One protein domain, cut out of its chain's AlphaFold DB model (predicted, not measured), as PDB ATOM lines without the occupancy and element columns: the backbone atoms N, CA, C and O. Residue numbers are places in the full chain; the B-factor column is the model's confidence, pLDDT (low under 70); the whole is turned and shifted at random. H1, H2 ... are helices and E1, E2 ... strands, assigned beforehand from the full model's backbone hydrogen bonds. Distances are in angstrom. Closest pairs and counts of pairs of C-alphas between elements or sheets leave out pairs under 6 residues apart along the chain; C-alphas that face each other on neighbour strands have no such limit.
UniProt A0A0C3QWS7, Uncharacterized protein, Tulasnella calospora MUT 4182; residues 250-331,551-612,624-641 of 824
ATOM      1  N   MET A 250      28.365   7.391  13.626       71.12
ATOM      2  CA  MET A 250      28.910   7.220  14.977       71.12
ATOM      3  C   MET A 250      30.447   7.142  14.906       71.12
ATOM      4  O   MET A 250      30.981   6.238  14.273       71.12
ATOM      5  N   GLY A 251      31.159   8.100  15.513       73.94
ATOM      6  CA  GLY A 251      32.630   8.090  15.599       73.94
ATOM      7  C   GLY A 251      33.376   9.217  14.870       73.94
ATOM      8  O   GLY A 251      34.600   9.286  14.969       73.94
ATOM      9  N   HIS A 252      32.690  10.136  14.183       76.44
ATOM     10  CA  HIS A 252      33.368  11.306  13.610       76.44
ATOM     11  C   HIS A 252      33.872  12.248  14.716       76.44
ATOM     12  O   HIS A 252      33.120  12.629  15.615       76.44
ATOM     13  N   LYS A 253      35.155  12.637  14.647       82.81
ATOM     14  CA  LYS A 253      35.746  13.643  15.544       82.81
ATOM     15  C   LYS A 253      35.064  14.985  15.286       82.81
ATOM     16  O   LYS A 253      35.300  15.605  14.253       82.81
ATOM     17  N   ASP A 254      34.219  15.419  16.214       88.69
ATOM     18  CA  ASP A 254      33.510  16.688  16.074       88.69
ATOM     19  C   ASP A 254      34.482  17.864  16.229       88.69
ATOM     20  O   ASP A 254      35.236  17.970  17.204       88.69
ATOM     21  N   ILE A 255      34.467  18.759  15.243       95.00
ATOM     22  CA  ILE A 255      35.242  19.995  15.277       95.00
ATOM     23  C   ILE A 255      34.560  20.912  16.288       95.00
ATOM     24  O   ILE A 255      33.410  21.312  16.101       95.00
ATOM     25  N   ARG A 256      35.259  21.232  17.377       95.19
ATOM     26  CA  ARG A 256      34.740  22.127  18.418       95.19
ATOM     27  C   ARG A 256      34.571  23.529  17.851       95.19
ATOM     28  O   ARG A 256      35.500  24.048  17.245       95.19
ATOM     29  N   VAL A 257      33.396  24.107  18.058       96.81
ATOM     30  CA  VAL A 257      33.053  25.472  17.655       96.81
ATOM     31  C   VAL A 257      32.340  26.121  18.823       96.81
ATOM     32  O   VAL A 257      31.353  25.567  19.311       96.81
ATOM     33  N   ASP A 258      32.836  27.277  19.245       96.50
ATOM     34  CA  ASP A 258      32.251  28.065  20.323       96.50
ATOM     35  C   ASP A 258      31.442  29.262  19.780       96.50
ATOM     36  O   ASP A 258      31.263  29.455  18.573       96.50
ATOM     37  N   LEU A 259      30.891  30.072  20.688       97.00
ATOM     38  CA  LEU A 259      30.093  31.240  20.304       97.00
ATOM     39  C   LEU A 259      30.954  32.344  19.672       97.00
ATOM     40  O   LEU A 259      30.461  33.096  18.833       97.00
ATOM     41  N   ARG A 260      32.234  32.425  20.055       97.38
ATOM     42  CA  ARG A 260      33.183  33.417  19.530       97.38
ATOM     43  C   ARG A 260      33.544  33.106  18.087       97.38
ATOM     44  O   ARG A 260      33.592  34.016  17.270       97.38
ATOM     45  N   ASP A 261      33.715  31.831  17.766       98.00
ATOM     46  CA  ASP A 261      33.892  31.341  16.410       98.00
ATOM     47  C   ASP A 261      32.664  31.678  15.561       98.00
ATOM     48  O   ASP A 261      32.806  32.152  14.440       98.00
ATOM     49  N   LEU A 262      31.445  31.490  16.079       98.12
ATOM     50  CA  LEU A 262      30.238  31.859  15.334       98.12
ATOM     51  C   LEU A 262      30.163  33.374  15.071       98.12
ATOM     52  O   LEU A 262      29.856  33.783  13.953       98.12
ATOM     53  N   GLU A 263      30.487  34.209  16.059       97.75
ATOM     54  CA  GLU A 263      30.578  35.667  15.893       97.75
ATOM     55  C   GLU A 263      31.650  36.066  14.869       97.75
ATOM     56  O   GLU A 263      31.374  36.817  13.930       97.75
ATOM     57  N   ALA A 264      32.857  35.515  14.998       97.81
ATOM     58  CA  ALA A 264      33.957  35.755  14.076       97.81
ATOM     59  C   ALA A 264      33.630  35.280  12.653       97.81
ATOM     60  O   ALA A 264      34.025  35.937  11.691       97.81
ATOM     61  N   LEU A 265      32.858  34.198  12.496       97.94
ATOM     62  CA  LEU A 265      32.373  33.746  11.195       97.94
ATOM     63  C   LEU A 265      31.456  34.794  10.563       97.94
ATOM     64  O   LEU A 265      31.670  35.153   9.406       97.94
ATOM     65  N   MET A 266      30.471  35.299  11.311       97.38
ATOM     66  CA  MET A 266      29.539  36.319  10.810       97.38
ATOM     67  C   MET A 266      30.284  37.593  10.392       97.38
ATOM     68  O   MET A 266      30.011  38.148   9.329       97.38
ATOM     69  N   LEU A 267      31.290  38.009  11.170       96.56
ATOM     70  CA  LEU A 267      32.160  39.131  10.810       96.56
ATOM     71  C   LEU A 267      33.007  38.832   9.564       96.56
ATOM     72  O   LEU A 267      33.103  39.673   8.674       96.56
ATOM     73  N   SER A 268      33.577  37.628   9.456       96.94
ATOM     74  CA  SER A 268      34.415  37.233   8.315       96.94
ATOM     75  C   SER A 268      33.663  37.244   6.981       96.94
ATOM     76  O   SER A 268      34.266  37.508   5.942       96.94
ATOM     77  N   GLN A 269      32.352  36.980   7.000       95.12
ATOM     78  CA  GLN A 269      31.498  37.010   5.810       95.12
ATOM     79  C   GLN A 269      31.208  38.432   5.324       95.12
ATOM     80  O   GLN A 269      30.950  38.624   4.138       95.12
ATOM     81  N   ALA A 270      31.260  39.422   6.218       95.31
ATOM     82  CA  ALA A 270      31.058  40.825   5.874       95.31
ATOM     83  C   ALA A 270      32.319  41.484   5.289       95.31
ATOM     84  O   ALA A 270      32.219  42.543   4.672       95.31
ATOM     85  N   ILE A 271      33.497  40.877   5.474       95.81
ATOM     86  CA  ILE A 271      34.770  41.428   5.001       95.81
ATOM     87  C   ILE A 271      34.961  41.082   3.520       95.81
ATOM     88  O   ILE A 271      35.036  39.897   3.176       95.81
ATOM     89  N   PRO A 272      35.090  42.086   2.633       95.88
ATOM     90  CA  PRO A 272      35.375  41.837   1.228       95.88
ATOM     91  C   PRO A 272      36.703  41.093   1.041       95.88
ATOM     92  O   PRO A 272      37.707  41.425   1.670       95.88
ATOM     93  N   LEU A 273      36.737  40.117   0.128       93.38
ATOM     94  CA  LEU A 273      37.923  39.278  -0.089       93.38
ATOM     95  C   LEU A 273      39.167  40.060  -0.543       93.38
ATOM     96  O   LEU A 273      40.273  39.619  -0.263       93.38
ATOM     97  N   HIS A 274      39.016  41.223  -1.185       93.94
ATOM     98  CA  HIS A 274      40.151  42.048  -1.627       93.94
ATOM     99  C   HIS A 274      40.902  42.743  -0.478       93.94
ATOM    100  O   HIS A 274      42.032  43.180  -0.673       93.94
ATOM    101  N   ILE A 275      40.311  42.828   0.720       96.69
ATOM    102  CA  ILE A 275      40.966  43.438   1.888       96.69
ATOM    103  C   ILE A 275      42.176  42.613   2.339       96.69
ATOM    104  O   ILE A 275      43.163  43.174   2.802       96.69
ATOM    105  N   TYR A 276      42.126  41.290   2.174       96.94
ATOM    106  CA  TYR A 276      43.223  40.402   2.548       96.94
ATOM    107  C   TYR A 276      44.494  40.671   1.721       96.94
ATOM    108  O   TYR A 276      45.500  41.038   2.327       96.94
ATOM    109  N   PRO A 277      44.483  40.589   0.374       95.69
ATOM    110  CA  PRO A 277      45.674  40.889  -0.415       95.69
ATOM    111  C   PRO A 277      46.104  42.356  -0.288       95.69
ATOM    112  O   PRO A 277      47.293  42.634  -0.334       95.69
ATOM    113  N   GLN A 278      45.187  43.302  -0.055       96.12
ATOM    114  CA  GLN A 278      45.578  44.687   0.231       96.12
ATOM    115  C   GLN A 278      46.407  44.790   1.525       96.12
ATOM    116  O   GLN A 278      47.491  45.362   1.513       96.12
ATOM    117  N   HIS A 279      45.940  44.179   2.618       97.19
ATOM    118  CA  HIS A 279      46.661  44.178   3.897       97.19
ATOM    119  C   HIS A 279      47.975  43.389   3.829       97.19
ATOM    120  O   HIS A 279      48.967  43.754   4.452       97.19
ATOM    121  N   ALA A 280      48.008  42.299   3.062       96.81
ATOM    122  CA  ALA A 280      49.250  41.574   2.827       96.81
ATOM    123  C   ALA A 280      50.265  42.426   2.048       96.81
ATOM    124  O   ALA A 280      51.451  42.365   2.360       96.81
ATOM    125  N   LEU A 281      49.815  43.261   1.103       96.38
ATOM    126  CA  LEU A 281      50.694  44.112   0.301       96.38
ATOM    127  C   LEU A 281      51.345  45.173   1.176       96.38
ATOM    128  O   LEU A 281      52.538  45.429   1.036       96.38
ATOM    129  N   ASP A 282      50.582  45.732   2.112       96.75
ATOM    130  CA  ASP A 282      51.086  46.661   3.118       96.75
ATOM    131  C   ASP A 282      52.224  46.021   3.937       96.75
ATOM    132  O   ASP A 282      53.298  46.613   4.072       96.75
ATOM    133  N   ILE A 283      52.031  44.783   4.412       97.44
ATOM    134  CA  ILE A 283      53.046  44.048   5.190       97.44
ATOM    135  C   ILE A 283      54.299  43.766   4.357       97.44
ATOM    136  O   ILE A 283      55.419  44.023   4.801       97.44
ATOM    137  N   ILE A 284      54.116  43.250   3.143       96.31
ATOM    138  CA  ILE A 284      55.212  42.910   2.229       96.31
ATOM    139  C   ILE A 284      55.996  44.166   1.828       96.31
ATOM    140  O   ILE A 284      57.222  44.136   1.751       96.31
ATOM    141  N   SER A 285      55.315  45.307   1.691       96.06
ATOM    142  CA  SER A 285      55.931  46.615   1.428       96.06
ATOM    143  C   SER A 285      56.731  47.172   2.619       96.06
ATOM    144  O   SER A 285      57.251  48.287   2.546       96.06
ATOM    145  N   GLY A 286      56.847  46.419   3.716       95.88
ATOM    146  CA  GLY A 286      57.678  46.739   4.873       95.88
ATOM    147  C   GLY A 286      56.915  47.298   6.073       95.88
ATOM    148  O   GLY A 286      57.554  47.687   7.055       95.88
ATOM    149  N   LEU A 287      55.577  47.347   6.041       95.94
ATOM    150  CA  LEU A 287      54.811  47.691   7.237       95.94
ATOM    151  C   LEU A 287      54.833  46.513   8.225       95.94
ATOM    152  O   LEU A 287      54.636  45.361   7.838       95.94
ATOM    153  N   PRO A 288      55.077  46.760   9.522       96.19
ATOM    154  CA  PRO A 288      55.083  45.686  10.503       96.19
ATOM    155  C   PRO A 288      53.675  45.078  10.650       96.19
ATOM    156  O   PRO A 288      52.684  45.808  10.556       96.19
ATOM    157  N   PRO A 289      53.557  43.771  10.947       95.94
ATOM    158  CA  PRO A 289      52.277  43.150  11.261       95.94
ATOM    159  C   PRO A 289      51.556  43.879  12.402       95.94
ATOM    160  O   PRO A 289      52.059  43.978  13.520       95.94
ATOM    161  N   THR A 290      50.361  44.383  12.117       96.62
ATOM    162  CA  THR A 290      49.485  45.074  13.077       96.62
ATOM    163  C   THR A 290      48.465  44.115  13.709       96.62
ATOM    164  O   THR A 290      48.351  42.954  13.306       96.62
ATOM    165  N   GLU A 291      47.656  44.600  14.660       96.25
ATOM    166  CA  GLU A 291      46.532  43.845  15.245       96.25
ATOM    167  C   GLU A 291      45.521  43.365  14.183       96.25
ATOM    168  O   GLU A 291      44.969  42.264  14.299       96.25
ATOM    169  N   SER A 292      45.332  44.127  13.096       95.75
ATOM    170  CA  SER A 292      44.467  43.711  11.987       95.75
ATOM    171  C   SER A 292      44.968  42.432  11.310       95.75
ATOM    172  O   SER A 292      44.149  41.603  10.921       95.75
ATOM    173  N   THR A 293      46.284  42.201  11.270       97.38
ATOM    174  CA  THR A 293      46.884  40.948  10.776       97.38
ATOM    175  C   THR A 293      46.375  39.750  11.572       97.38
ATOM    176  O   THR A 293      45.832  38.806  10.998       97.38
ATOM    177  N   GLY A 294      46.485  39.812  12.904       97.12
ATOM    178  CA  GLY A 294      46.013  38.746  13.790       97.12
ATOM    179  C   GLY A 294      44.502  38.535  13.674       97.12
ATOM    180  O   GLY A 294      44.022  37.400  13.690       97.12
ATOM    181  N   ARG A 295      43.745  39.617  13.467       97.62
ATOM    182  CA  ARG A 295      42.297  39.564  13.243       97.62
ATOM    183  C   ARG A 295      41.927  38.881  11.919       97.62
ATOM    184  O   ARG A 295      41.047  38.022  11.918       97.62
ATOM    185  N   LEU A 296      42.601  39.200  10.810       97.88
ATOM    186  CA  LEU A 296      42.385  38.546   9.508       97.88
ATOM    187  C   LEU A 296      42.801  37.065   9.538       97.88
ATOM    188  O   LEU A 296      42.094  36.210   8.993       97.88
ATOM    189  N   GLN A 297      43.888  36.729  10.240       97.94
ATOM    190  CA  GLN A 297      44.271  35.336  10.508       97.94
ATOM    191  C   GLN A 297      43.197  34.601  11.309       97.94
ATOM    192  O   GLN A 297      42.817  33.481  10.971       97.94
ATOM    193  N   HIS A 298      42.652  35.234  12.347       97.94
ATOM    194  CA  HIS A 298      41.577  34.644  13.133       97.94
ATOM    195  C   HIS A 298      40.319  34.399  12.285       97.94
ATOM    196  O   HIS A 298      39.763  33.303  12.326       97.94
ATOM    197  N   PHE A 299      39.914  35.361  11.451       98.31
ATOM    198  CA  PHE A 299      38.760  35.209  10.560       98.31
ATOM    199  C   PHE A 299      38.929  34.094   9.528       98.31
ATOM    200  O   PHE A 299      37.995  33.319   9.311       98.31
ATOM    201  N   THR A 300      40.111  33.966   8.922       98.12
ATOM    202  CA  THR A 300      40.394  32.863   7.988       98.12
ATOM    203  C   THR A 300      40.394  31.506   8.689       98.12
ATOM    204  O   THR A 300      39.746  30.576   8.206       98.12
ATOM    205  N   ASN A 301      40.996  31.409   9.879       98.06
ATOM    206  CA  ASN A 301      40.982  30.189  10.693       98.06
ATOM    207  C   ASN A 301      39.558  29.763  11.073       98.06
ATOM    208  O   ASN A 301      39.205  28.590  10.949       98.06
ATOM    209  N   VAL A 302      38.728  30.709  11.516       98.25
ATOM    210  CA  VAL A 302      37.327  30.448  11.868       98.25
ATOM    211  C   VAL A 302      36.538  30.001  10.640       98.25
ATOM    212  O   VAL A 302      35.847  28.987  10.703       98.25
ATOM    213  N   HIS A 303      36.683  30.681   9.500       98.12
ATOM    214  CA  HIS A 303      36.041  30.258   8.254       98.12
ATOM    215  C   HIS A 303      36.401  28.808   7.896       98.12
ATOM    216  O   HIS A 303      35.507  27.988   7.687       98.12
ATOM    217  N   SER A 304      37.692  28.472   7.899       98.25
ATOM    218  CA  SER A 304      38.188  27.119   7.617       98.25
ATOM    219  C   SER A 304      37.658  26.081   8.601       98.25
ATOM    220  O   SER A 304      37.282  24.982   8.202       98.25
ATOM    221  N   ARG A 305      37.534  26.439   9.884       98.00
ATOM    222  CA  ARG A 305      36.916  25.576  10.896       98.00
ATOM    223  C   ARG A 305      35.473  25.222  10.538       98.00
ATOM    224  O   ARG A 305      35.098  24.055  10.625       98.00
ATOM    225  N   PHE A 306      34.677  26.199  10.104       98.00
ATOM    226  CA  PHE A 306      33.298  25.958   9.669       98.00
ATOM    227  C   PHE A 306      33.213  25.208   8.340       98.00
ATOM    228  O   PHE A 306      32.346  24.351   8.197       98.00
ATOM    229  N   VAL A 307      34.120  25.465   7.396       97.19
ATOM    230  CA  VAL A 307      34.228  24.690   6.151       97.19
ATOM    231  C   VAL A 307      34.447  23.208   6.458       97.19
ATOM    232  O   VAL A 307      33.695  22.362   5.975       97.19
ATOM    233  N   LEU A 308      35.404  22.883   7.330       96.44
ATOM    234  CA  LEU A 308      35.695  21.501   7.719       96.44
ATOM    235  C   LEU A 308      34.566  20.884   8.561       96.44
ATOM    236  O   LEU A 308      34.243  19.705   8.399       96.44
ATOM    237  N   LEU A 309      33.894  21.682   9.399       95.75
ATOM    238  CA  LEU A 309      32.694  21.257  10.126       95.75
ATOM    239  C   LEU A 309      31.574  20.846   9.162       95.75
ATOM    240  O   LEU A 309      31.006  19.764   9.308       95.75
ATOM    241  N   LEU A 310      31.275  21.688   8.170       94.94
ATOM    242  CA  LEU A 310      30.264  21.416   7.147       94.94
ATOM    243  C   LEU A 310      30.642  20.189   6.321       94.94
ATOM    244  O   LEU A 310      29.811  19.304   6.128       94.94
ATOM    245  N   ARG A 311      31.914  20.081   5.931       93.12
ATOM    246  CA  ARG A 311      32.444  18.935   5.191       93.12
ATOM    247  C   ARG A 311      32.278  17.621   5.952       93.12
ATOM    248  O   ARG A 311      31.899  16.618   5.348       93.12
ATOM    249  N   SER A 312      32.531  17.628   7.263       91.62
ATOM    250  CA  SER A 312      32.382  16.446   8.128       91.62
ATOM    251  C   SER A 312      30.928  15.977   8.268       91.62
ATOM    252  O   SER A 312      30.684  14.789   8.463       91.62
ATOM    253  N   ARG A 313      29.970  16.902   8.129       91.56
ATOM    254  CA  ARG A 313      28.524  16.653   8.216       91.56
ATOM    255  C   ARG A 313      27.856  16.449   6.855       91.56
ATOM    256  O   ARG A 313      26.711  16.017   6.807       91.56
ATOM    257  N   ALA A 314      28.529  16.770   5.753       89.62
ATOM    258  CA  ALA A 314      27.941  16.690   4.423       89.62
ATOM    259  C   ALA A 314      27.400  15.271   4.135       89.62
ATOM    260  O   ALA A 314      28.073  14.280   4.450       89.62
ATOM    261  N   PRO A 315      26.203  15.136   3.537       84.38
ATOM    262  CA  PRO A 315      25.622  13.830   3.237       84.38
ATOM    263  C   PRO A 315      26.497  13.049   2.251       84.38
ATOM    264  O   PRO A 315      27.214  13.637   1.442       84.38
ATOM    265  N   ALA A 316      26.467  11.718   2.336       78.56
ATOM    266  CA  ALA A 316      27.046  10.839   1.316       78.56
ATOM    267  C   ALA A 316      26.540  11.223  -0.087       78.56
ATOM    268  O   ALA A 316      25.414  11.710  -0.228       78.56
ATOM    269  N   TRP A 317      27.362  11.018  -1.119       71.62
ATOM    270  CA  TRP A 317      27.016  11.415  -2.490       71.62
ATOM    271  C   TRP A 317      25.733  10.731  -2.970       71.62
ATOM    272  O   TRP A 317      24.896  11.360  -3.608       71.62
ATOM    273  N   SER A 318      25.545   9.470  -2.577       62.84
ATOM    274  CA  SER A 318      24.378   8.643  -2.903       62.84
ATOM    275  C   SER A 318      23.057   9.133  -2.305       62.84
ATOM    276  O   SER A 318      21.994   8.743  -2.782       62.84
ATOM    277  N   LEU A 319      23.107   9.963  -1.259       62.78
ATOM    278  CA  LEU A 319      21.930  10.425  -0.519       62.78
ATOM    279  C   LEU A 319      21.516  11.849  -0.868       62.78
ATOM    280  O   LEU A 319      20.495  12.314  -0.364       62.78
ATOM    281  N   LEU A 320      22.297  12.554  -1.687       62.78
ATOM    282  CA  LEU A 320      21.868  13.843  -2.202       62.78
ATOM    283  C   LEU A 320      20.677  13.585  -3.138       62.78
ATOM    284  O   LEU A 320      20.846  12.893  -4.143       62.78
ATOM    285  N   PRO A 321      19.481  14.139  -2.846       54.53
ATOM    286  CA  PRO A 321      18.436  14.277  -3.859       54.53
ATOM    287  C   PRO A 321      19.017  15.016  -5.075       54.53
ATOM    288  O   PRO A 321      20.127  15.540  -4.979       54.53
ATOM    289  N   ASP A 322      18.273  15.142  -6.175       53.59
ATOM    290  CA  ASP A 322      18.642  15.887  -7.397       53.59
ATOM    291  C   ASP A 322      18.949  17.399  -7.182       53.59
ATOM    292  O   ASP A 322      18.682  18.237  -8.023       53.59
ATOM    293  N   PHE A 323      19.543  17.809  -6.063       48.00
ATOM    294  CA  PHE A 323      20.105  19.115  -5.734       48.00
ATOM    295  C   PHE A 323      21.182  19.584  -6.727       48.00
ATOM    296  O   PHE A 323      21.545  20.756  -6.753       48.00
ATOM    297  N   VAL A 324      21.686  18.681  -7.572       49.62
ATOM    298  CA  VAL A 324      22.504  19.026  -8.746       49.62
ATOM    299  C   VAL A 324      21.662  19.707  -9.844       49.62
ATOM    300  O   VAL A 324      22.217  20.333 -10.744       49.62
ATOM    301  N   ASP A 325      20.331  19.665  -9.745       46.09
ATOM    302  CA  ASP A 325      19.406  20.382 -10.625       46.09
ATOM    303  C   ASP A 325      19.185  21.838 -10.212       46.09
ATOM    304  O   ASP A 325      18.299  22.488 -10.766       46.09
ATOM    305  N   ASP A 326      19.990  22.388  -9.292       49.44
ATOM    306  CA  ASP A 326      19.995  23.829  -9.057       49.44
ATOM    307  C   ASP A 326      20.344  24.538 -10.388       49.44
ATOM    308  O   ASP A 326      21.470  24.404 -10.897       49.44
ATOM    309  N   PRO A 327      19.384  25.250 -11.017       48.00
ATOM    310  CA  PRO A 327      19.527  25.773 -12.375       48.00
ATOM    311  C   PRO A 327      20.711  26.729 -12.513       48.00
ATOM    312  O   PRO A 327      21.242  26.878 -13.612       48.00
ATOM    313  N   VAL A 328      21.170  27.306 -11.396       50.69
ATOM    314  CA  VAL A 328      22.348  28.176 -11.310       50.69
ATOM    315  C   VAL A 328      23.594  27.519 -11.915       50.69
ATOM    316  O   VAL A 328      24.413  28.214 -12.509       50.69
ATOM    317  N   TRP A 329      23.721  26.189 -11.852       48.34
ATOM    318  CA  TRP A 329      24.878  25.468 -12.400       48.34
ATOM    319  C   TRP A 329      24.633  24.829 -13.767       48.34
ATOM    320  O   TRP A 329      25.584  24.609 -14.515       48.34
ATOM    321  N   ARG A 330      23.369  24.612 -14.151       51.25
ATOM    322  CA  ARG A 330      23.011  24.272 -15.540       51.25
ATOM    323  C   ARG A 330      23.148  25.462 -16.494       51.25
ATOM    324  O   ARG A 330      23.006  25.270 -17.697       51.25
ATOM    325  N   LEU A 331      23.481  26.662 -16.007       47.47
ATOM    326  CA  LEU A 331      23.668  27.855 -16.845       47.47
ATOM    327  C   LEU A 331      24.725  27.686 -17.957       47.47
ATOM    328  O   LEU A 331      24.701  28.445 -18.924       47.47
ATOM    329  N   PRO A 551      33.248  30.487  -5.165       91.69
ATOM    330  CA  PRO A 551      33.818  29.224  -4.697       91.69
ATOM    331  C   PRO A 551      34.097  29.231  -3.184       91.69
ATOM    332  O   PRO A 551      34.081  28.180  -2.552       91.69
ATOM    333  N   HIS A 552      34.271  30.411  -2.575       93.62
ATOM    334  CA  HIS A 552      34.508  30.563  -1.139       93.62
ATOM    335  C   HIS A 552      33.233  30.602  -0.274       93.62
ATOM    336  O   HIS A 552      33.318  30.935   0.916       93.62
ATOM    337  N   GLU A 553      32.051  30.348  -0.839       94.00
ATOM    338  CA  GLU A 553      30.805  30.272  -0.074       94.00
ATOM    339  C   GLU A 553      30.724  28.982   0.750       94.00
ATOM    340  O   GLU A 553      30.961  27.883   0.253       94.00
ATOM    341  N   LEU A 554      30.297  29.096   2.013       94.81
ATOM    342  CA  LEU A 554      30.173  27.951   2.930       94.81
ATOM    343  C   LEU A 554      29.224  26.860   2.419       94.81
ATOM    344  O   LEU A 554      29.420  25.681   2.702       94.81
ATOM    345  N   VAL A 555      28.221  27.245   1.627       92.50
ATOM    346  CA  VAL A 555      27.279  26.322   0.980       92.50
ATOM    347  C   VAL A 555      28.006  25.264   0.148       92.50
ATOM    348  O   VAL A 555      27.582  24.111   0.123       92.50
ATOM    349  N   MET A 556      29.134  25.620  -0.469       90.69
ATOM    350  CA  MET A 556      29.929  24.704  -1.289       90.69
ATOM    351  C   MET A 556      30.598  23.616  -0.442       90.69
ATOM    352  O   MET A 556      30.622  22.454  -0.846       90.69
ATOM    353  N   ALA A 557      31.040  23.952   0.773       92.62
ATOM    354  CA  ALA A 557      31.648  23.003   1.707       92.62
ATOM    355  C   ALA A 557      30.659  21.951   2.243       92.62
ATOM    356  O   ALA A 557      31.068  20.883   2.696       92.62
ATOM    357  N   ALA A 558      29.353  22.229   2.172       91.06
ATOM    358  CA  ALA A 558      28.309  21.273   2.532       91.06
ATOM    359  C   ALA A 558      28.080  20.191   1.455       91.06
ATOM    360  O   ALA A 558      27.287  19.273   1.672       91.06
ATOM    361  N   THR A 559      28.765  20.268   0.306       88.62
ATOM    362  CA  THR A 559      28.674  19.274  -0.774       88.62
ATOM    363  C   THR A 559      29.925  18.398  -0.817       88.62
ATOM    364  O   THR A 559      31.037  18.900  -0.921       88.62
ATOM    365  N   LYS A 560      29.766  17.066  -0.749       88.62
ATOM    366  CA  LYS A 560      30.915  16.140  -0.757       88.62
ATOM    367  C   LYS A 560      31.614  16.010  -2.109       88.62
ATOM    368  O   LYS A 560      32.752  15.556  -2.146       88.62
ATOM    369  N   SER A 561      30.939  16.372  -3.196       87.94
ATOM    370  CA  SER A 561      31.477  16.297  -4.556       87.94
ATOM    371  C   SER A 561      32.370  17.451  -4.944       87.94
ATOM    372  O   SER A 561      32.885  17.448  -6.056       87.94
ATOM    373  N   LYS A 562      32.523  18.441  -4.068       92.06
ATOM    374  CA  LYS A 562      33.378  19.595  -4.286       92.06
ATOM    375  C   LYS A 562      34.418  19.637  -3.183       92.06
ATOM    376  O   LYS A 562      34.119  19.330  -2.027       92.06
ATOM    377  N   ALA A 563      35.628  20.013  -3.557       94.06
ATOM    378  CA  ALA A 563      36.687  20.229  -2.601       94.06
ATOM    379  C   ALA A 563      36.305  21.386  -1.666       94.06
ATOM    380  O   ALA A 563      35.880  22.442  -2.142       94.06
ATOM    381  N   PRO A 564      36.406  21.206  -0.340       95.94
ATOM    382  CA  PRO A 564      36.266  22.316   0.583       95.94
ATOM    383  C   PRO A 564      37.417  23.299   0.352       95.94
ATOM    384  O   PRO A 564      38.556  22.882   0.148       95.94
ATOM    385  N   ILE A 565      37.125  24.599   0.416       97.00
ATOM    386  CA  ILE A 565      38.142  25.651   0.316       97.00
ATOM    387  C   ILE A 565      38.391  26.229   1.704       97.00
ATOM    388  O   ILE A 565      37.617  27.048   2.205       97.00
ATOM    389  N   CYS A 566      39.492  25.818   2.322       97.94
ATOM    390  CA  CYS A 566      39.990  26.438   3.540       97.94
ATOM    391  C   CYS A 566      40.680  27.761   3.194       97.94
ATOM    392  O   CYS A 566      41.447  27.848   2.240       97.94
ATOM    393  N   ARG A 567      40.414  28.802   3.978       97.38
ATOM    394  CA  ARG A 567      41.097  30.094   3.895       97.38
ATOM    395  C   ARG A 567      42.210  30.153   4.933       97.38
ATOM    396  O   ARG A 567      42.010  29.764   6.086       97.38
ATOM    397  N   ILE A 568      43.333  30.732   4.550       97.81
ATOM    398  CA  ILE A 568      44.408  31.125   5.462       97.81
ATOM    399  C   ILE A 568      44.907  32.522   5.092       97.81
ATOM    400  O   ILE A 568      44.534  33.062   4.046       97.81
ATOM    401  N   PHE A 569      45.717  33.117   5.963       97.88
ATOM    402  CA  PHE A 569      46.255  34.452   5.742       97.88
ATOM    403  C   PHE A 569      47.730  34.498   6.132       97.88
ATOM    404  O   PHE A 569      48.090  34.786   7.278       97.88
ATOM    405  N   VAL A 570      48.569  34.227   5.138       97.44
ATOM    406  CA  VAL A 570      50.022  34.331   5.218       97.44
ATOM    407  C   VAL A 570      50.455  35.339   4.152       97.44
ATOM    408  O   VAL A 570      50.323  35.041   2.968       97.44
ATOM    409  N   PRO A 571      50.910  36.546   4.526       97.12
ATOM    410  CA  PRO A 571      51.426  37.506   3.554       97.12
ATOM    411  C   PRO A 571      52.606  36.905   2.782       97.12
ATOM    412  O   PRO A 571      53.590  36.496   3.400       97.12
ATOM    413  N   SER A 572      52.499  36.818   1.457       95.75
ATOM    414  CA  SER A 572      53.526  36.203   0.604       95.75
ATOM    415  C   SER A 572      53.451  36.694  -0.843       95.75
ATOM    416  O   SER A 572      52.351  36.872  -1.368       95.75
ATOM    417  N   GLU A 573      54.603  36.825  -1.503       93.75
ATOM    418  CA  GLU A 573      54.706  37.148  -2.940       93.75
ATOM    419  C   GLU A 573      54.761  35.896  -3.834       93.75
ATOM    420  O   GLU A 573      54.403  35.947  -5.009       93.75
ATOM    421  N   ASP A 574      55.197  34.761  -3.277       91.38
ATOM    422  CA  ASP A 574      55.411  33.500  -3.987       91.38
ATOM    423  C   ASP A 574      54.883  32.277  -3.206       91.38
ATOM    424  O   ASP A 574      54.568  32.343  -2.013       91.38
ATOM    425  N   PHE A 575      54.815  31.131  -3.893       90.50
ATOM    426  CA  PHE A 575      54.589  29.812  -3.286       90.50
ATOM    427  C   PHE A 575      55.906  29.090  -3.001       90.50
ATOM    428  O   PHE A 575      56.073  27.914  -3.325       90.50
ATOM    429  N   SER A 576      56.866  29.797  -2.401       93.94
ATOM    430  CA  SER A 576      58.083  29.158  -1.909       93.94
ATOM    431  C   SER A 576      57.768  28.114  -0.831       93.94
ATOM    432  O   SER A 576      56.744  28.170  -0.141       93.94
ATOM    433  N   GLY A 577      58.685  27.162  -0.632       94.88
ATOM    434  CA  GLY A 577      58.556  26.163   0.434       94.88
ATOM    435  C   GLY A 577      58.398  26.789   1.828       94.88
ATOM    436  O   GLY A 577      57.702  26.236   2.673       94.88
ATOM    437  N   ALA A 578      58.966  27.979   2.056       96.50
ATOM    438  CA  ALA A 578      58.784  28.727   3.299       96.50
ATOM    439  C   ALA A 578      57.337  29.217   3.478       96.50
ATOM    440  O   ALA A 578      56.777  29.066   4.566       96.50
ATOM    441  N   THR A 579      56.715  29.745   2.417       96.06
ATOM    442  CA  THR A 579      55.294  30.129   2.424       96.06
ATOM    443  C   THR A 579      54.407  28.917   2.695       96.06
ATOM    444  O   THR A 579      53.529  28.991   3.552       96.06
ATOM    445  N   LEU A 580      54.658  27.782   2.030       96.31
ATOM    446  CA  LEU A 580      53.907  26.542   2.261       96.31
ATOM    447  C   LEU A 580      54.011  26.094   3.727       96.31
ATOM    448  O   LEU A 580      52.985  25.924   4.379       96.31
ATOM    449  N   LEU A 581      55.218  26.028   4.296       97.62
ATOM    450  CA  LEU A 581      55.422  25.667   5.705       97.62
ATOM    451  C   LEU A 581      54.748  26.647   6.682       97.62
ATOM    452  O   LEU A 581      54.234  26.235   7.723       97.62
ATOM    453  N   ALA A 582      54.712  27.945   6.366       97.62
ATOM    454  CA  ALA A 582      53.997  28.932   7.176       97.62
ATOM    455  C   ALA A 582      52.474  28.709   7.130       97.62
ATOM    456  O   ALA A 582      51.803  28.766   8.167       97.62
ATOM    457  N   CYS A 583      51.938  28.396   5.949       98.00
ATOM    458  CA  CYS A 583      50.541  28.022   5.743       98.00
ATOM    459  C   CYS A 583      50.168  26.760   6.544       98.00
ATOM    460  O   CYS A 583      49.152  26.743   7.248       98.00
ATOM    461  N   GLU A 584      51.014  25.729   6.502       98.19
ATOM    462  CA  GLU A 584      50.873  24.514   7.312       98.19
ATOM    463  C   GLU A 584      50.909  24.831   8.809       98.19
ATOM    464  O   GLU A 584      50.022  24.420   9.560       98.19
ATOM    465  N   GLY A 585      51.879  25.640   9.247       98.25
ATOM    466  CA  GLY A 585      52.008  26.087  10.632       98.25
ATOM    467  C   GLY A 585      50.760  26.813  11.144       98.25
ATOM    468  O   GLY A 585      50.322  26.576  12.277       98.25
ATOM    469  N   GLN A 586      50.121  27.640  10.310       97.88
ATOM    470  CA  GLN A 586      48.849  28.285  10.648       97.88
ATOM    471  C   GLN A 586      47.721  27.253  10.846       97.88
ATOM    472  O   GLN A 586      46.970  27.332  11.819       97.88
ATOM    473  N   LEU A 587      47.617  26.242   9.980       98.12
ATOM    474  CA  LEU A 587      46.600  25.187  10.092       98.12
ATOM    475  C   LEU A 587      46.836  24.257  11.292       98.12
ATOM    476  O   LEU A 587      45.876  23.849  11.959       98.12
ATOM    477  N   VAL A 588      48.097  23.935  11.592       97.81
ATOM    478  CA  VAL A 588      48.502  23.130  12.755       97.81
ATOM    479  C   VAL A 588      48.202  23.878  14.051       97.81
ATOM    480  O   VAL A 588      47.545  23.326  14.935       97.81
ATOM    481  N   SER A 589      48.607  25.147  14.151       97.69
ATOM    482  CA  SER A 589      48.349  25.982  15.334       97.69
ATOM    483  C   SER A 589      46.856  26.231  15.566       97.69
ATOM    484  O   SER A 589      46.400  26.214  16.710       97.69
ATOM    485  N   ALA A 590      46.059  26.351  14.498       97.50
ATOM    486  CA  ALA A 590      44.599  26.422  14.580       97.50
ATOM    487  C   ALA A 590      43.930  25.075  14.932       97.50
ATOM    488  O   ALA A 590      42.711  25.023  15.141       97.50
ATOM    489  N   GLY A 591      44.707  23.985  14.985       96.81
ATOM    490  CA  GLY A 591      44.243  22.628  15.254       96.81
ATOM    491  C   GLY A 591      43.430  22.006  14.119       96.81
ATOM    492  O   GLY A 591      42.777  20.988  14.362       96.81
ATOM    493  N   LEU A 592      43.459  22.607  12.924       97.44
ATOM    494  CA  LEU A 592      42.659  22.241  11.752       97.44
ATOM    495  C   LEU A 592      43.324  21.172  10.882       97.44
ATOM    496  O   LEU A 592      42.617  20.394  10.252       97.44
ATOM    497  N   TRP A 593      44.657  21.095  10.908       97.19
ATOM    498  CA  TRP A 593      45.460  20.183  10.084       97.19
ATOM    499  C   TRP A 593      44.943  18.739  10.073       97.19
ATOM    500  O   TRP A 593      44.693  18.162   9.025       97.19
ATOM    501  N   ARG A 594      44.657  18.188  11.258       95.38
ATOM    502  CA  ARG A 594      44.177  16.805  11.448       95.38
ATOM    503  C   ARG A 594      42.808  16.486  10.829       95.38
ATOM    504  O   ARG A 594      42.367  15.343  10.917       95.38
ATOM    505  N   TYR A 595      42.079  17.502  10.370       95.38
ATOM    506  CA  TYR A 595      40.749  17.360   9.780       95.38
ATOM    507  C   TYR A 595      40.771  17.507   8.258       95.38
ATOM    508  O   TYR A 595      39.741  17.259   7.631       95.38
ATOM    509  N   LEU A 596      41.909  17.907   7.681       95.44
ATOM    510  CA  LEU A 596      42.092  17.942   6.239       95.44
ATOM    511  C   LEU A 596      42.158  16.519   5.693       95.44
ATOM    512  O   LEU A 596      42.695  15.609   6.330       95.44
ATOM    513  N   LYS A 597      41.602  16.339   4.500       93.25
ATOM    514  CA  LYS A 597      41.715  15.112   3.720       93.25
ATOM    515  C   LYS A 597      42.552  15.360   2.468       93.25
ATOM    516  O   LYS A 597      42.532  16.483   1.960       93.25
ATOM    517  N   PRO A 598      43.255  14.334   1.960       93.62
ATOM    518  CA  PRO A 598      43.909  14.415   0.666       93.62
ATOM    519  C   PRO A 598      42.945  14.959  -0.395       93.62
ATOM    520  O   PRO A 598      41.789  14.537  -0.493       93.62
ATOM    521  N   GLY A 599      43.408  15.965  -1.124       93.88
ATOM    522  CA  GLY A 599      42.651  16.709  -2.118       93.88
ATOM    523  C   GLY A 599      41.912  17.954  -1.614       93.88
ATOM    524  O   GLY A 599      41.379  18.715  -2.424       93.88
ATOM    525  N   ASP A 600      41.839  18.204  -0.306       96.25
ATOM    526  CA  ASP A 600      41.219  19.431   0.202       96.25
ATOM    527  C   ASP A 600      42.028  20.669  -0.226       96.25
ATOM    528  O   ASP A 600      43.263  20.662  -0.219       96.25
ATOM    529  N   ILE A 601      41.322  21.744  -0.599       97.06
ATOM    530  CA  ILE A 601      41.946  22.974  -1.093       97.06
ATOM    531  C   ILE A 601      42.221  23.915   0.075       97.06
ATOM    532  O   ILE A 601      41.349  24.197   0.903       97.06
ATOM    533  N   VAL A 602      43.411  24.501   0.072       97.31
ATOM    534  CA  VAL A 602      43.782  25.630   0.917       97.31
ATOM    535  C   VAL A 602      44.086  26.830   0.026       97.31
ATOM    536  O   VAL A 602      44.858  26.747  -0.923       97.31
ATOM    537  N   CYS A 603      43.462  27.963   0.325       96.69
ATOM    538  CA  CYS A 603      43.647  29.219  -0.384       96.69
ATOM    539  C   CYS A 603      44.296  30.240   0.547       96.69
ATOM    540  O   CYS A 603      43.720  30.608   1.581       96.69
ATOM    541  N   ASN A 604      45.488  30.704   0.171       97.19
ATOM    542  CA  ASN A 604      46.149  31.791   0.873       97.19
ATOM    543  C   ASN A 604      45.610  33.142   0.395       97.19
ATOM    544  O   ASN A 604      45.960  33.615  -0.681       97.19
ATOM    545  N   LEU A 605      44.785  33.788   1.221       96.69
ATOM    546  CA  LEU A 605      44.247  35.115   0.915       96.69
ATOM    547  C   LEU A 605      45.278  36.241   1.091       96.69
ATOM    548  O   LEU A 605      44.998  37.376   0.716       96.69
ATOM    549  N   GLY A 606      46.440  35.947   1.680       96.06
ATOM    550  CA  GLY A 606      47.573  36.870   1.777       96.06
ATOM    551  C   GLY A 606      48.553  36.778   0.605       96.06
ATOM    552  O   GLY A 606      49.571  37.465   0.622       96.06
ATOM    553  N   PHE A 607      48.271  35.938  -0.394       95.44
ATOM    554  CA  PHE A 607      49.105  35.821  -1.582       95.44
ATOM    555  C   PHE A 607      48.884  37.000  -2.536       95.44
ATOM    556  O   PHE A 607      47.746  37.298  -2.908       95.44
ATOM    557  N   ILE A 608      49.975  37.642  -2.955       93.06
ATOM    558  CA  ILE A 608      49.965  38.720  -3.946       93.06
ATOM    559  C   ILE A 608      50.889  38.322  -5.092       93.06
ATOM    560  O   ILE A 608      52.101  38.278  -4.893       93.06
ATOM    561  N   PRO A 609      50.346  38.063  -6.293       87.44
ATOM    562  CA  PRO A 609      51.170  37.779  -7.456       87.44
ATOM    563  C   PRO A 609      52.108  38.957  -7.743       87.44
ATOM    564  O   PRO A 609      51.653  40.103  -7.822       87.44
ATOM    565  N   ALA A 610      53.399  38.682  -7.942       84.38
ATOM    566  CA  ALA A 610      54.354  39.696  -8.376       84.38
ATOM    567  C   ALA A 610      53.872  40.346  -9.689       84.38
ATOM    568  O   ALA A 610      53.605  39.668 -10.682       84.38
ATOM    569  N   ALA A 611      53.746  41.675  -9.707       79.00
ATOM    570  CA  ALA A 611      53.186  42.411 -10.846       79.00
ATOM    571  C   ALA A 611      54.056  42.344 -12.122       79.00
ATOM    572  O   ALA A 611      53.574  42.674 -13.215       79.00
ATOM    573  N   ASP A 612      55.317  41.926 -11.979       61.12
ATOM    574  CA  ASP A 612      56.388  42.230 -12.929       61.12
ATOM    575  C   ASP A 612      56.813  41.074 -13.849       61.12
ATOM    576  O   ASP A 612      57.514  41.317 -14.831       61.12
ATOM    577  N   GLU A 624      44.012  35.137 -13.323       55.41
ATOM    578  CA  GLU A 624      44.531  35.486 -12.001       55.41
ATOM    579  C   GLU A 624      45.109  34.183 -11.435       55.41
ATOM    580  O   GLU A 624      44.373  33.204 -11.287       55.41
ATOM    581  N   GLN A 625      46.430  34.122 -11.252       60.22
ATOM    582  CA  GLN A 625      47.086  32.995 -10.596       60.22
ATOM    583  C   GLN A 625      46.626  33.012  -9.145       60.22
ATOM    584  O   GLN A 625      47.246  33.598  -8.262       60.22
ATOM    585  N   PHE A 626      45.453  32.440  -8.915       65.88
ATOM    586  CA  PHE A 626      44.994  32.163  -7.581       65.88
ATOM    587  C   PHE A 626      45.919  31.105  -7.022       65.88
ATOM    588  O   PHE A 626      46.097  30.031  -7.595       65.88
ATOM    589  N   GLY A 627      46.514  31.462  -5.898       78.12
ATOM    590  CA  GLY A 627      47.402  30.628  -5.134       78.12
ATOM    591  C   GLY A 627      46.697  29.472  -4.444       78.12
ATOM    592  O   GLY A 627      46.553  29.466  -3.217       78.12
ATOM    593  N   TRP A 628      46.177  28.541  -5.238       93.25
ATOM    594  CA  TRP A 628      45.578  27.323  -4.732       93.25
ATOM    595  C   TRP A 628      46.680  26.391  -4.248       93.25
ATOM    596  O   TRP A 628      47.698  26.189  -4.907       93.25
ATOM    597  N   MET A 629      46.456  25.800  -3.088       96.19
ATOM    598  CA  MET A 629      47.245  24.691  -2.583       96.19
ATOM    599  C   MET A 629      46.312  23.516  -2.354       96.19
ATOM    600  O   MET A 629      45.146  23.695  -1.994       96.19
ATOM    601  N   VAL A 630      46.833  22.315  -2.541       96.00
ATOM    602  CA  VAL A 630      46.123  21.075  -2.249       96.00
ATOM    603  C   VAL A 630      46.878  20.349  -1.148       96.00
ATOM    604  O   VAL A 630      48.104  20.249  -1.187       96.00
ATOM    605  N   TYR A 631      46.148  19.861  -0.150       96.75
ATOM    606  CA  TYR A 631      46.713  18.960   0.845       96.75
ATOM    607  C   TYR A 631      46.812  17.556   0.245       96.75
ATOM    608  O   TYR A 631      45.793  16.995  -0.149       96.75
ATOM    609  N   ASN A 632      48.009  16.980   0.163       94.56
ATOM    610  CA  ASN A 632      48.225  15.652  -0.434       94.56
ATOM    611  C   ASN A 632      48.228  14.508   0.601       94.56
ATOM    612  O   ASN A 632      48.562  13.381   0.266       94.56
ATOM    613  N   GLY A 633      47.889  14.793   1.862       93.38
ATOM    614  CA  GLY A 633      47.992  13.842   2.975       93.38
ATOM    615  C   GLY A 633      49.278  13.983   3.795       93.38
ATOM    616  O   GLY A 633      49.255  13.747   5.002       93.38
ATOM    617  N   GLU A 634      50.361  14.471   3.198       94.69
ATOM    618  CA  GLU A 634      51.631  14.724   3.890       94.69
ATOM    619  C   GLU A 634      51.831  16.214   4.180       94.69
ATOM    620  O   GLU A 634      52.146  16.591   5.307       94.69
ATOM    621  N   GLY A 635      51.572  17.062   3.185       96.25
ATOM    622  CA  GLY A 635      51.801  18.502   3.223       96.25
ATOM    623  C   GLY A 635      50.941  19.266   2.216       96.25
ATOM    624  O   GLY A 635      50.093  18.703   1.516       96.25
ATOM    625  N   LEU A 636      51.134  20.580   2.165       96.94
ATOM    626  CA  LEU A 636      50.536  21.450   1.159       96.94
ATOM    627  C   LEU A 636      51.430  21.519  -0.074       96.94
ATOM    628  O   LEU A 636      52.619  21.816   0.015       96.94
ATOM    629  N   VAL A 637      50.828  21.317  -1.241       95.56
ATOM    630  CA  VAL A 637      51.503  21.450  -2.534       95.56
ATOM    631  C   VAL A 637      50.806  22.533  -3.345       95.56
ATOM    632  O   VAL A 637      49.575  22.610  -3.356       95.56
ATOM    633  N   ALA A 638      51.585  23.384  -4.015       93.81
ATOM    634  CA  ALA A 638      51.045  24.374  -4.939       93.81
ATOM    635  C   ALA A 638      50.258  23.680  -6.062       93.81
ATOM    636  O   ALA A 638      50.688  22.659  -6.603       93.81
ATOM    637  N   TYR A 639      49.098  24.233  -6.401       92.19
ATOM    638  CA  TYR A 639      48.188  23.662  -7.378       92.19
ATOM    639  C   TYR A 639      47.759  24.717  -8.394       92.19
ATOM    640  O   TYR A 639      47.215  25.756  -8.031       92.19
ATOM    641  N   GLU A 640      47.968  24.431  -9.677       88.88
ATOM    642  CA  GLU A 640      47.570  25.309 -10.777       88.88
ATOM    643  C   GLU A 640      46.530  24.597 -11.659       88.88
ATOM    644  O   GLU A 640      46.875  23.842 -12.574       88.88
ATOM    645  N   PRO A 641      45.226  24.796 -11.392       87.12
ATOM    646  CA  PRO A 641      44.188  24.263 -12.256       87.12
ATOM    647  C   PRO A 641      44.346  24.839 -13.675       87.12
ATOM    648  O   PRO A 641      44.602  26.035 -13.825       87.12
TER     649      PRO A 641
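This is residues 250 to 331, 551 to 612 and 624 to 641 of the 824 residues of an uncharacterized protein of Tulasnella calospora MUT 4182 (UniProt A0A0C3QWS7). A small, strongly twisted sheet of four short strands has helix H6 over one face, while the long helix H3 runs beside its edge strand E1. H1 packs crosswise on H3, apart from the sheet; H2 is near H3, and residues 324 to 331, which include H4, stick out. The printed part has 162 residues, with six named helices and four named strands in the order H1 H2 H3 H4 H5 E1 H6 E2 E3 E4. The mixed sheet runs E1 E2 E3 E4, and the class is mixed, helices and strands. The whole is compact, with a radius of gyration of the C-alphas of 16.2 A and spans of 51 by 36 by 33 A.

H1, residues 259 to 270, begins with C-alpha 259 at (30.093, 31.240, 20.304) and measures 17.4 A. H2 is residues 275 to 284, 14.3 A, and H3 residues 291 to 313, 33.4 A. H4, residues 327 to 330, and H5, residues 554 to 557, have four residues each. E1 is residues 565 to 568, and H6 residues 577 to 589, 18.1 A. E2 is residues 601 to 604, E3 residues 628 to 631, and E4 residues 636 to 639, ending with C-alpha 639 at (48.188, 23.662, -7.378).

E1 and E2 are parallel, with N 566 and O 601 2.8 A apart; E1, H6 and E2 form a strand-helix-strand unit, two parallel strands joined through a helix, with a right-handed crossover. E2 and E3 are antiparallel, with N 602 and O 629 2.8 A apart. E3 and E4 form a hairpin, with N 630 and O 637 2.9 A apart. H6 is on one face, making two layers, helix and sheet, at a height over the sheet of 9.3 A; its closest C-alphas to E4 are Leu 580 and Leu 636, 6.2 A. H3 stands at the sheet's level, the C-alphas of Ser 304 and Cys 566 4.5 A apart. H1 touches H3 about perpendicular, at 76 degrees, closest at the C-alphas of Ser 268 and Phe 299, 5.3 A. H5 touches H3 at Val 307 and Ala 557, C-alphas 5.4 A apart, and only grazes the sheet. H2 and H3 are close but not clearly touching, with the C-alphas of Tyr 276 and Leu 296 7.3 A apart. Every O i to N i+4 pair is within hydrogen-bond range in H2, H3 and H6, and 7 of 8 in H1; H4 and H5 are too short for such a pair.

The C-alphas farthest apart, Met 250 and Asp 612, are 52.5 A apart. Residues 332 to 550 and 613 to 623 are not printed, with C-alpha gaps of 15.9 A and 13.7 A. The links H3 to H4 and H6 to E2 are long. Mean pLDDT of the printed part is 89.9; residues 318 to 331, 612 and 624 to 626 are under 70.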